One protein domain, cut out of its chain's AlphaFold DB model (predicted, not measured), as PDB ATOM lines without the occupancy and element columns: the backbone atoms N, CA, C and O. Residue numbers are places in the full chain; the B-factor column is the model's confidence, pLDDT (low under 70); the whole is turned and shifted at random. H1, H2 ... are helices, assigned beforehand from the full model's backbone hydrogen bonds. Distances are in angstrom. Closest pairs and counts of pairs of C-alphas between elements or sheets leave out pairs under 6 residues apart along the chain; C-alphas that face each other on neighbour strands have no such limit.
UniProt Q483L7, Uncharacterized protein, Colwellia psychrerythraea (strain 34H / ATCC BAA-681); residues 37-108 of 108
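AT A GLANCE: This is residues 37 to 108 of the 108 residues of an uncharacterized protein of Colwellia psychrerythraea (strain 34H / ATCC BAA-681) (UniProt Q483L7). Picture a small head made by a helical hairpin, H1 with the shorter H2 folded back beside part of it, and one long helical arm, H4, sticking out from it. The little helix H3 packs on H1 near the place where the chain leaves the head, and the free residues 81 to 108 make most of the length. The printed part has 72 residues with four named helices, H1, H2, H3 and H4 in that order, and no named strand; the class is all helix. The whole is extended, with a radius of gyration of the C-alphas of 21.3 A and spans of 68 by 34 by 15 A.

HOW THE PARTS SIT: Start with H1, residues 40 to 60, and go on to H2, residues 66 to 74: the two touch and form a hairpin, opposite ways at a shallow tilt of 20 degrees. Look for their closest C-alphas at Ile 54 and Tyr 68, 6.0 A apart; H1 touches H2 with residues 51 to 55 alone. Next comes H3, residues 76 to 79, which touches H1 at residues 44 to 48 alone, the closest C-alphas being those of Arg 44 and Ala 78, 5.8 A apart. H2 and H3 meet only through their link. H4, residues 83 to 106, is apart from H1, H2 and H3. In H1, H2 and H4 every O i to N i+4 pair is within hydrogen-bond range; H3 is too short for such a pair.

IN THESE COORDINATES: Find C-alpha 40 at (-17.182, 20.987, -14.368); from there H1 runs 30.8 A to C-alpha 60. H2 covers 12.3 A and H3 5.5 A. Find C-alpha 83 at (-5.228, 29.589, -3.366); H4 runs 34.8 A from it to C-alpha 106 at (2.800, 63.418, -3.571).

THE WHOLE: The C-alphas farthest apart are those of Trp 61 and Lys 108, 69.3 A. Without residues 81 to 108, which stand free, the body spans 34 by 16 by 16 A. The printed part has no cut, and its three links are tight. The model's pLDDT is under 70 at residue 77, residues 79 to 90 and residue 108.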
ATOM      1  N   GLU A  37     -22.197  13.614 -20.024       75.19
ATOM      2  CA  GLU A  37     -21.174  14.628 -19.799       75.19
ATOM      3  C   GLU A  37     -21.490  15.411 -18.521       75.19
ATOM      4  O   GLU A  37     -22.478  16.140 -18.433       75.19
ATOM      5  N   LEU A  38     -20.634  15.251 -17.513       75.62
ATOM      6  CA  LEU A  38     -20.717  16.029 -16.286       75.62
ATOM      7  C   LEU A  38     -20.189  17.440 -16.534       75.62
ATOM      8  O   LEU A  38     -19.073  17.638 -17.025       75.62
ATOM      9  N   ARG A  39     -20.946  18.442 -16.090       79.56
ATOM     10  CA  ARG A  39     -20.439  19.810 -16.003       79.56
ATOM     11  C   ARG A  39     -19.273  19.853 -15.024       79.56
ATOM     12  O   ARG A  39     -19.173  19.069 -14.081       79.56
ATOM     13  N   ARG A  40     -18.391  20.841 -15.197       74.19
ATOM     14  CA  ARG A  40     -17.182  20.987 -14.368       74.19
ATOM     15  C   ARG A  40     -17.478  20.996 -12.863       74.19
ATOM     16  O   ARG A  40     -16.673  20.487 -12.088       74.19
ATOM     17  N   PHE A  41     -18.601  21.583 -12.446       77.38
ATOM     18  CA  PHE A  41     -18.999  21.588 -11.038       77.38
ATOM     19  C   PHE A  41     -19.469  20.204 -10.566       77.38
ATOM     20  O   PHE A  41     -19.075  19.784  -9.486       77.38
ATOM     21  N   GLU A  42     -20.243  19.484 -11.383       74.56
ATOM     22  CA  GLU A  42     -20.782  18.152 -11.070       74.56
ATOM     23  C   GLU A  42     -19.643  17.149 -10.932       74.56
ATOM     24  O   GLU A  42     -19.588  16.388  -9.971       74.56
ATOM     25  N   TYR A  43     -18.666  17.227 -11.837       78.69
ATOM     26  CA  TYR A  43     -17.451  16.429 -11.764       78.69
ATOM     27  C   TYR A  43     -16.675  16.678 -10.462       78.69
ATOM     28  O   TYR A  43     -16.257  15.736  -9.794       78.69
ATOM     29  N   ARG A  44     -16.514  17.945 -10.058       76.12
ATOM     30  CA  ARG A  44     -15.837  18.297  -8.799       76.12
ATOM     31  C   ARG A  44     -16.596  17.798  -7.576       76.12
ATOM     32  O   ARG A  44     -15.968  17.234  -6.686       76.12
ATOM     33  N   ALA A  45     -17.914  17.992  -7.547       80.75
ATOM     34  CA  ALA A  45     -18.771  17.517  -6.468       80.75
ATOM     35  C   ALA A  45     -18.667  15.994  -6.321       80.75
ATOM     36  O   ALA A  45     -18.395  15.499  -5.233       80.75
ATOM     37  N   LEU A  46     -18.745  15.262  -7.434       81.31
ATOM     38  CA  LEU A  46     -18.602  13.809  -7.462       81.31
ATOM     39  C   LEU A  46     -17.227  13.339  -6.967       81.31
ATOM     40  O   LEU A  46     -17.143  12.365  -6.221       81.31
ATOM     41  N   CYS A  47     -16.143  14.026  -7.337       81.50
ATOM     42  CA  CYS A  47     -14.811  13.718  -6.813       81.50
ATOM     43  C   CYS A  47     -14.711  13.920  -5.291       81.50
ATOM     44  O   CYS A  47     -14.024  13.141  -4.628       81.50
ATOM     45  N   MET A  48     -15.356  14.957  -4.742       80.75
ATOM     46  CA  MET A  48     -15.356  15.217  -3.297       80.75
ATOM     47  C   MET A  48     -16.188  14.184  -2.535       80.75
ATOM     48  O   MET A  48     -15.672  13.597  -1.588       80.75
ATOM     49  N   GLU A  49     -17.399  13.888  -3.008       83.44
ATOM     50  CA  GLU A  49     -18.268  12.836  -2.461       83.44
ATOM     51  C   GLU A  49     -17.553  11.479  -2.416       83.44
ATOM     52  O   GLU A  49     -17.511  10.820  -1.379       83.44
ATOM     53  N   GLN A  50     -16.887  11.093  -3.510       81.38
ATOM     54  CA  GLN A  50     -16.116   9.849  -3.571       81.38
ATOM     55  C   GLN A  50     -15.004   9.781  -2.527       81.38
ATOM     56  O   GLN A  50     -14.792   8.730  -1.924       81.38
ATOM     57  N   LEU A  51     -14.269  10.874  -2.325       84.19
ATOM     58  CA  LEU A  51     -13.226  10.906  -1.306       84.19
ATOM     59  C   LEU A  51     -13.800  10.842   0.101       84.19
ATOM     60  O   LEU A  51     -13.207  10.184   0.951       84.19
ATOM     61  N   GLU A  52     -14.932  11.498   0.343       85.00
ATOM     62  CA  GLU A  52     -15.603  11.462   1.634       85.00
ATOM     63  C   GLU A  52     -16.101  10.057   1.973       85.00
ATOM     64  O   GLU A  52     -15.851   9.586   3.080       85.00
ATOM     65  N   ALA A  53     -16.722   9.342   1.033       85.38
ATOM     66  CA  ALA A  53     -17.169   7.971   1.273       85.38
ATOM     67  C   ALA A  53     -16.008   7.024   1.598       85.38
ATOM     68  O   ALA A  53     -16.097   6.254   2.555       85.38
ATOM     69  N   ILE A  54     -14.898   7.113   0.853       84.38
ATOM     70  CA  ILE A  54     -13.700   6.315   1.151       84.38
ATOM     71  C   ILE A  54     -13.140   6.708   2.521       84.38
ATOM     72  O   ILE A  54     -12.779   5.839   3.306       84.38
ATOM     73  N   LYS A  55     -13.111   8.003   2.848       85.06
ATOM     74  CA  LYS A  55     -12.619   8.477   4.141       85.06
ATOM     75  C   LYS A  55     -13.487   7.994   5.307       85.06
ATOM     76  O   LYS A  55     -12.938   7.558   6.308       85.06
ATOM     77  N   ARG A  56     -14.817   8.015   5.180       86.12
ATOM     78  CA  ARG A  56     -15.738   7.463   6.194       86.12
ATOM     79  C   ARG A  56     -15.513   5.967   6.398       86.12
ATOM     80  O   ARG A  56     -15.570   5.481   7.523       86.12
ATOM     81  N   GLN A  57     -15.231   5.239   5.319       84.38
ATOM     82  CA  GLN A  57     -14.859   3.833   5.408       84.38
ATOM     83  C   GLN A  57     -13.519   3.671   6.142       84.38
ATOM     84  O   GLN A  57     -13.441   2.900   7.090       84.38
ATOM     85  N   ASP A  58     -12.489   4.425   5.767       87.19
ATOM     86  CA  ASP A  58     -11.175   4.421   6.423       87.19
ATOM     87  C   ASP A  58     -11.253   4.763   7.923       87.19
ATOM     88  O   ASP A  58     -10.586   4.126   8.739       87.19
ATOM     89  N   GLU A  59     -12.092   5.732   8.302       88.12
ATOM     90  CA  GLU A  59     -12.364   6.106   9.697       88.12
ATOM     91  C   GLU A  59     -12.997   4.948  10.477       88.12
ATOM     92  O   GLU A  59     -12.584   4.680  11.604       88.12
ATOM     93  N   TYR A  60     -13.927   4.207   9.864       86.19
ATOM     94  CA  TYR A  60     -14.503   2.999  10.459       86.19
ATOM     95  C   TYR A  60     -13.450   1.904  10.703       86.19
ATOM     96  O   TYR A  60     -13.471   1.247  11.741       86.19
ATOM     97  N   TRP A  61     -12.502   1.727   9.777       81.81
ATOM     98  CA  TRP A  61     -11.411   0.750   9.904       81.81
ATOM     99  C   TRP A  61     -10.200   1.269  10.699       81.81
ATOM    100  O   TRP A  61      -9.229   0.533  10.879       81.81
ATOM    101  N   GLY A  62     -10.221   2.525  11.157       85.31
ATOM    102  CA  GLY A  62      -9.144   3.145  11.931       85.31
ATOM    103  C   GLY A  62      -7.826   3.338  11.170       85.31
ATOM    104  O   GLY A  62      -6.782   3.527  11.794       85.31
ATOM    105  N   SER A  63      -7.830   3.272   9.834       84.56
ATOM    106  CA  SER A  63      -6.613   3.407   9.027       84.56
ATOM    107  C   SER A  63      -6.887   4.016   7.658       84.56
ATOM    108  O   SER A  63      -7.919   3.777   7.041       84.56
ATOM    109  N   THR A  64      -5.939   4.816   7.162       86.25
ATOM    110  CA  THR A  64      -6.037   5.411   5.826       86.25
ATOM    111  C   THR A  64      -5.694   4.380   4.757       86.25
ATOM    112  O   THR A  64      -4.582   3.850   4.722       86.25
ATOM    113  N   SER A  65      -6.622   4.125   3.843       83.38
ATOM    114  CA  SER A  65      -6.434   3.165   2.770       83.38
ATOM    115  C   SER A  65      -5.569   3.728   1.643       83.38
ATOM    116  O   SER A  65      -5.574   4.913   1.299       83.38
ATOM    117  N   ILE A  66      -4.857   2.824   0.968       85.06
ATOM    118  CA  ILE A  66      -4.131   3.133  -0.275       85.06
ATOM    119  C   ILE A  66      -5.104   3.647  -1.353       85.06
ATOM    120  O   ILE A  66      -4.730   4.444  -2.215       85.06
ATOM    121  N   LEU A  67      -6.364   3.200  -1.303       80.25
ATOM    122  CA  LEU A  67      -7.443   3.663  -2.170       80.25
ATOM    123  C   LEU A  67      -7.693   5.160  -1.990       80.25
ATOM    124  O   LEU A  67      -7.665   5.895  -2.980       80.25
ATOM    125  N   TYR A  68      -7.843   5.624  -0.749       82.69
ATOM    126  CA  TYR A  68      -8.001   7.043  -0.450       82.69
ATOM    127  C   TYR A  68      -6.841   7.876  -1.002       82.69
ATOM    128  O   TYR A  68      -7.065   8.863  -1.705       82.69
ATOM    129  N   LEU A  69      -5.594   7.450  -0.767       82.06
ATOM    130  CA  LEU A  69      -4.407   8.167  -1.243       82.06
ATOM    131  C   LEU A  69      -4.365   8.269  -2.776       82.06
ATOM    132  O   LEU A  69      -4.169   9.359  -3.315       82.06
ATOM    133  N   LYS A  70      -4.646   7.170  -3.485       81.00
ATOM    134  CA  LYS A  70      -4.707   7.149  -4.957       81.00
ATOM    135  C   LYS A  70      -5.786   8.079  -5.510       81.00
ATOM    136  O   LYS A  70      -5.550   8.782  -6.493       81.00
ATOM    137  N   HIS A  71      -6.970   8.100  -4.898       78.50
ATOM    138  CA  HIS A  71      -8.046   9.004  -5.311       78.50
ATOM    139  C   HIS A  71      -7.716  10.466  -4.994       78.50
ATOM    140  O   HIS A  71      -7.980  11.346  -5.815       78.50
ATOM    141  N   LYS A  72      -7.067  10.730  -3.857       81.38
ATOM    142  CA  LYS A  72      -6.645  12.073  -3.451       81.38
ATOM    143  C   LYS A  72      -5.629  12.661  -4.428       81.38
ATOM    144  O   LYS A  72      -5.748  13.825  -4.807       81.38
ATOM    145  N   GLU A  73      -4.662  11.862  -4.878       78.62
ATOM    146  CA  GLU A  73      -3.711  12.271  -5.916       78.62
ATOM    147  C   GLU A  73      -4.396  12.496  -7.265       78.62
ATOM    148  O   GLU A  73      -4.197  13.536  -7.895       78.62
ATOM    149  N   ARG A  74      -5.264  11.567  -7.684       78.19
ATOM    150  CA  ARG A  74      -6.005  11.662  -8.949       78.19
ATOM    151  C   ARG A  74      -6.861  12.924  -9.025       78.19
ATOM    152  O   ARG A  74      -6.914  13.569 -10.071       78.19
ATOM    153  N   TYR A  75      -7.530  13.287  -7.936       79.81
ATOM    154  CA  TYR A  75      -8.442  14.432  -7.901       79.81
ATOM    155  C   TYR A  75      -7.761  15.740  -7.510       79.81
ATOM    156  O   TYR A  75      -8.430  16.769  -7.399       79.81
ATOM    157  N   LYS A  76      -6.426  15.748  -7.379       74.19
ATOM    158  CA  LYS A  76      -5.679  16.915  -6.915       74.19
ATOM    159  C   LYS A  76      -5.962  18.170  -7.752       74.19
ATOM    160  O   LYS A  76      -6.201  19.234  -7.195       74.19
ATOM    161  N   GLY A  77      -6.006  18.041  -9.079       68.62
ATOM    162  CA  GLY A  77      -6.296  19.160  -9.988       68.62
ATOM    163  C   GLY A  77      -7.771  19.584 -10.048       68.62
ATOM    164  O   GLY A  77      -8.080  20.681 -10.512       68.62
ATOM    165  N   ALA A  78      -8.690  18.730  -9.590       71.69
ATOM    166  CA  ALA A  78     -10.118  19.034  -9.555       71.69
ATOM    167  C   ALA A  78     -10.524  19.717  -8.240       71.69
ATOM    168  O   ALA A  78     -11.323  20.654  -8.276       71.69
ATOM    169  N   ILE A  79      -9.955  19.254  -7.122       67.81
ATOM    170  CA  ILE A  79     -10.352  19.603  -5.752       67.81
ATOM    171  C   ILE A  79      -9.499  20.732  -5.176       67.81
ATOM    172  O   ILE A  79     -10.039  21.643  -4.553       67.81
ATOM    173  N   PHE A  80      -8.180  20.721  -5.389       64.62
ATOM    174  CA  PHE A  80      -7.337  21.785  -4.852       64.62
ATOM    175  C   PHE A  80      -7.382  23.000  -5.773       64.62
ATOM    176  O   PHE A  80      -6.834  23.001  -6.877       64.62
ATOM    177  N   PHE A  81      -7.985  24.078  -5.281       59.91
ATOM    178  CA  PHE A  81      -7.650  25.412  -5.751       59.91
ATOM    179  C   PHE A  81      -6.258  25.768  -5.214       59.91
ATOM    180  O   PHE A  81      -6.024  25.721  -4.008       59.91
ATOM    181  N   GLN A  82      -5.317  26.134  -6.089       55.59
ATOM    182  CA  GLN A  82      -4.054  26.754  -5.670       55.59
ATOM    183  C   GLN A  82      -4.323  28.177  -5.153       55.59
ATOM    184  O   GLN A  82      -3.976  29.171  -5.784       55.59
ATOM    185  N   GLU A  83      -4.964  28.296  -3.993       51.78
ATOM    186  CA  GLU A  83      -5.228  29.589  -3.366       51.78
ATOM    187  C   GLU A  83      -3.945  30.289  -2.927       51.78
ATOM    188  O   GLU A  83      -3.878  31.510  -2.988       51.78
ATOM    189  N   ASN A  84      -2.908  29.546  -2.529       52.16
ATOM    190  CA  ASN A  84      -1.677  30.138  -1.997       52.16
ATOM    191  C   ASN A  84      -0.962  31.039  -3.021       52.16
ATOM    192  O   ASN A  84      -0.460  32.098  -2.654       52.16
ATOM    193  N   LEU A  85      -0.984  30.672  -4.307       54.16
ATOM    194  CA  LEU A  85      -0.447  31.509  -5.390       54.16
ATOM    195  C   LEU A  85      -1.352  32.705  -5.714       54.16
ATOM    196  O   LEU A  85      -0.878  33.735  -6.187       54.16
ATOM    197  N   ASN A  86      -2.656  32.581  -5.466       59.31
ATOM    198  CA  ASN A  86      -3.616  33.652  -5.712       59.31
ATOM    199  C   ASN A  86      -3.632  34.673  -4.567       59.31
ATOM    200  O   ASN A  86      -3.744  35.866  -4.832       59.31
ATOM    201  N   LYS A  87      -3.444  34.233  -3.316       60.81
ATOM    202  CA  LYS A  87      -3.313  35.099  -2.136       60.81
ATOM    203  C   LYS A  87      -2.072  35.983  -2.248       60.81
ATOM    204  O   LYS A  87      -2.194  37.195  -2.120       60.81
ATOM    205  N   SER A  88      -0.907  35.416  -2.577       61.69
ATOM    206  CA  SER A  88       0.326  36.204  -2.750       61.69
ATOM    207  C   SER A  88       0.206  37.246  -3.870       61.69
ATOM    208  O   SER A  88       0.552  38.409  -3.663       61.69
ATOM    209  N   LYS A  89      -0.369  36.871  -5.021       67.94
ATOM    210  CA  LYS A  89      -0.662  37.808  -6.121       67.94
ATOM    211  C   LYS A  89      -1.658  38.897  -5.720       67.94
ATOM    212  O   LYS A  89      -1.471  40.052  -6.092       67.94
ATOM    213  N   ALA A  90      -2.701  38.554  -4.965       66.38
ATOM    214  CA  ALA A  90      -3.692  39.518  -4.497       66.38
ATOM    215  C   ALA A  90      -3.078  40.552  -3.538       66.38
ATOM    216  O   ALA A  90      -3.280  41.748  -3.743       66.38
ATOM    217  N   TYR A  91      -2.277  40.119  -2.557       71.44
ATOM    218  CA  TYR A  91      -1.581  41.029  -1.637       71.44
ATOM    219  C   TYR A  91      -0.563  41.921  -2.353       71.44
ATOM    220  O   TYR A  91      -0.527  43.123  -2.096       71.44
ATOM    221  N   TYR A  92       0.210  41.367  -3.293       72.94
ATOM    222  CA  TYR A  92       1.148  42.143  -4.107       72.94
ATOM    223  C   TYR A  92       0.433  43.230  -4.922       72.94
ATOM    224  O   TYR A  92       0.820  44.397  -4.886       72.94
ATOM    225  N   ASN A  93      -0.665  42.876  -5.596       77.06
ATOM    226  CA  ASN A  93      -1.455  43.822  -6.388       77.06
ATOM    227  C   ASN A  93      -2.129  44.901  -5.526       77.06
ATOM    228  O   ASN A  93      -2.234  46.049  -5.958       77.06
ATOM    229  N   LEU A  94      -2.585  44.552  -4.319       80.56
ATOM    230  CA  LEU A  94      -3.146  45.511  -3.368       80.56
ATOM    231  C   LEU A  94      -2.070  46.501  -2.899       80.56
ATOM    232  O   LEU A  94      -2.279  47.709  -2.984       80.56
ATOM    233  N   GLY A  95      -0.904  45.999  -2.480       75.19
ATOM    234  CA  GLY A  95       0.225  46.829  -2.055       75.19
ATOM    235  C   GLY A  95       0.722  47.759  -3.164       75.19
ATOM    236  O   GLY A  95       0.928  48.946  -2.926       75.19
ATOM    237  N   HIS A  96       0.819  47.259  -4.398       76.81
ATOM    238  CA  HIS A  96       1.203  48.063  -5.559       76.81
ATOM    239  C   HIS A  96       0.189  49.178  -5.864       76.81
ATOM    240  O   HIS A  96       0.580  50.307  -6.150       76.81
ATOM    241  N   LYS A  97      -1.121  48.903  -5.763       79.19
ATOM    242  CA  LYS A  97      -2.162  49.936  -5.925       79.19
ATOM    243  C   LYS A  97      -2.063  51.032  -4.865       79.19
ATOM    244  O   LYS A  97      -2.208  52.202  -5.206       79.19
ATOM    245  N   VAL A  98      -1.800  50.666  -3.611       80.12
ATOM    246  CA  VAL A  98      -1.630  51.627  -2.507       80.12
ATOM    247  C   VAL A  98      -0.396  52.505  -2.725       80.12
ATOM    248  O   VAL A  98      -0.491  53.723  -2.610       80.12
ATOM    249  N   LEU A  99       0.734  51.909  -3.117       76.88
ATOM    250  CA  LEU A  99       1.960  52.640  -3.454       76.88
ATOM    251  C   LEU A  99       1.752  53.626  -4.609       76.88
ATOM    252  O   LEU A  99       2.166  54.778  -4.513       76.88
ATOM    253  N   MET A 100       1.072  53.198  -5.675       78.88
ATOM    254  CA  MET A 100       0.767  54.062  -6.818       78.88
ATOM    255  C   MET A 100      -0.169  55.213  -6.436       78.88
ATOM    256  O   MET A 100       0.057  56.346  -6.859       78.88
ATOM    257  N   ALA A 101      -1.183  54.962  -5.603       80.12
ATOM    258  CA  ALA A 101      -2.063  56.011  -5.089       80.12
ATOM    259  C   ALA A 101      -1.296  57.036  -4.234       80.12
ATOM    260  O   ALA A 101      -1.482  58.239  -4.408       80.12
ATOM    261  N   TYR A 102      -0.386  56.570  -3.374       81.06
ATOM    262  CA  TYR A 102       0.470  57.433  -2.561       81.06
ATOM    263  C   TYR A 102       1.420  58.280  -3.419       81.06
ATOM    264  O   TYR A 102       1.435  59.503  -3.292       81.06
ATOM    265  N   ALA A 103       2.141  57.668  -4.360       80.00
ATOM    266  CA  ALA A 103       3.019  58.388  -5.285       80.00
ATOM    267  C   ALA A 103       2.263  59.462  -6.091       80.00
ATOM    268  O   ALA A 103       2.743  60.583  -6.234       80.00
ATOM    269  N   SER A 104       1.044  59.152  -6.540       81.25
ATOM    270  CA  SER A 104       0.173  60.098  -7.255       81.25
ATOM    271  C   SER A 104      -0.301  61.265  -6.383       81.25
ATOM    272  O   SER A 104      -0.608  62.332  -6.906       81.25
ATOM    273  N   SER A 105      -0.401  61.061  -5.066       82.62
ATOM    274  CA  SER A 105      -0.792  62.107  -4.115       82.62
ATOM    275  C   SER A 105       0.347  63.066  -3.771       82.62
ATOM    276  O   SER A 105       0.072  64.221  -3.478       82.62
ATOM    277  N   ILE A 106       1.601  62.605  -3.838       80.00
ATOM    278  CA  ILE A 106       2.800  63.418  -3.571       80.00
ATOM    279  C   ILE A 106       3.248  64.205  -4.806       80.00
ATOM    280  O   ILE A 106       3.826  65.276  -4.679       80.00
ATOM    281  N   LEU A 107       3.019  63.661  -6.003       75.19
ATOM    282  CA  LEU A 107       3.385  64.304  -7.270       75.19
ATOM    283  C   LEU A 107       2.389  65.392  -7.724       75.19
ATOM    284  O   LEU A 107       2.547  65.925  -8.822       75.19
ATOM    285  N   LYS A 108       1.366  65.696  -6.917       52.25
ATOM    286  CA  LYS A 108       0.458  66.839  -7.089       52.25
ATOM    287  C   LYS A 108       0.920  68.007  -6.233       52.25
ATOM    288  O   LYS A 108       0.799  69.144  -6.733       52.25
TER     289      LYS A 108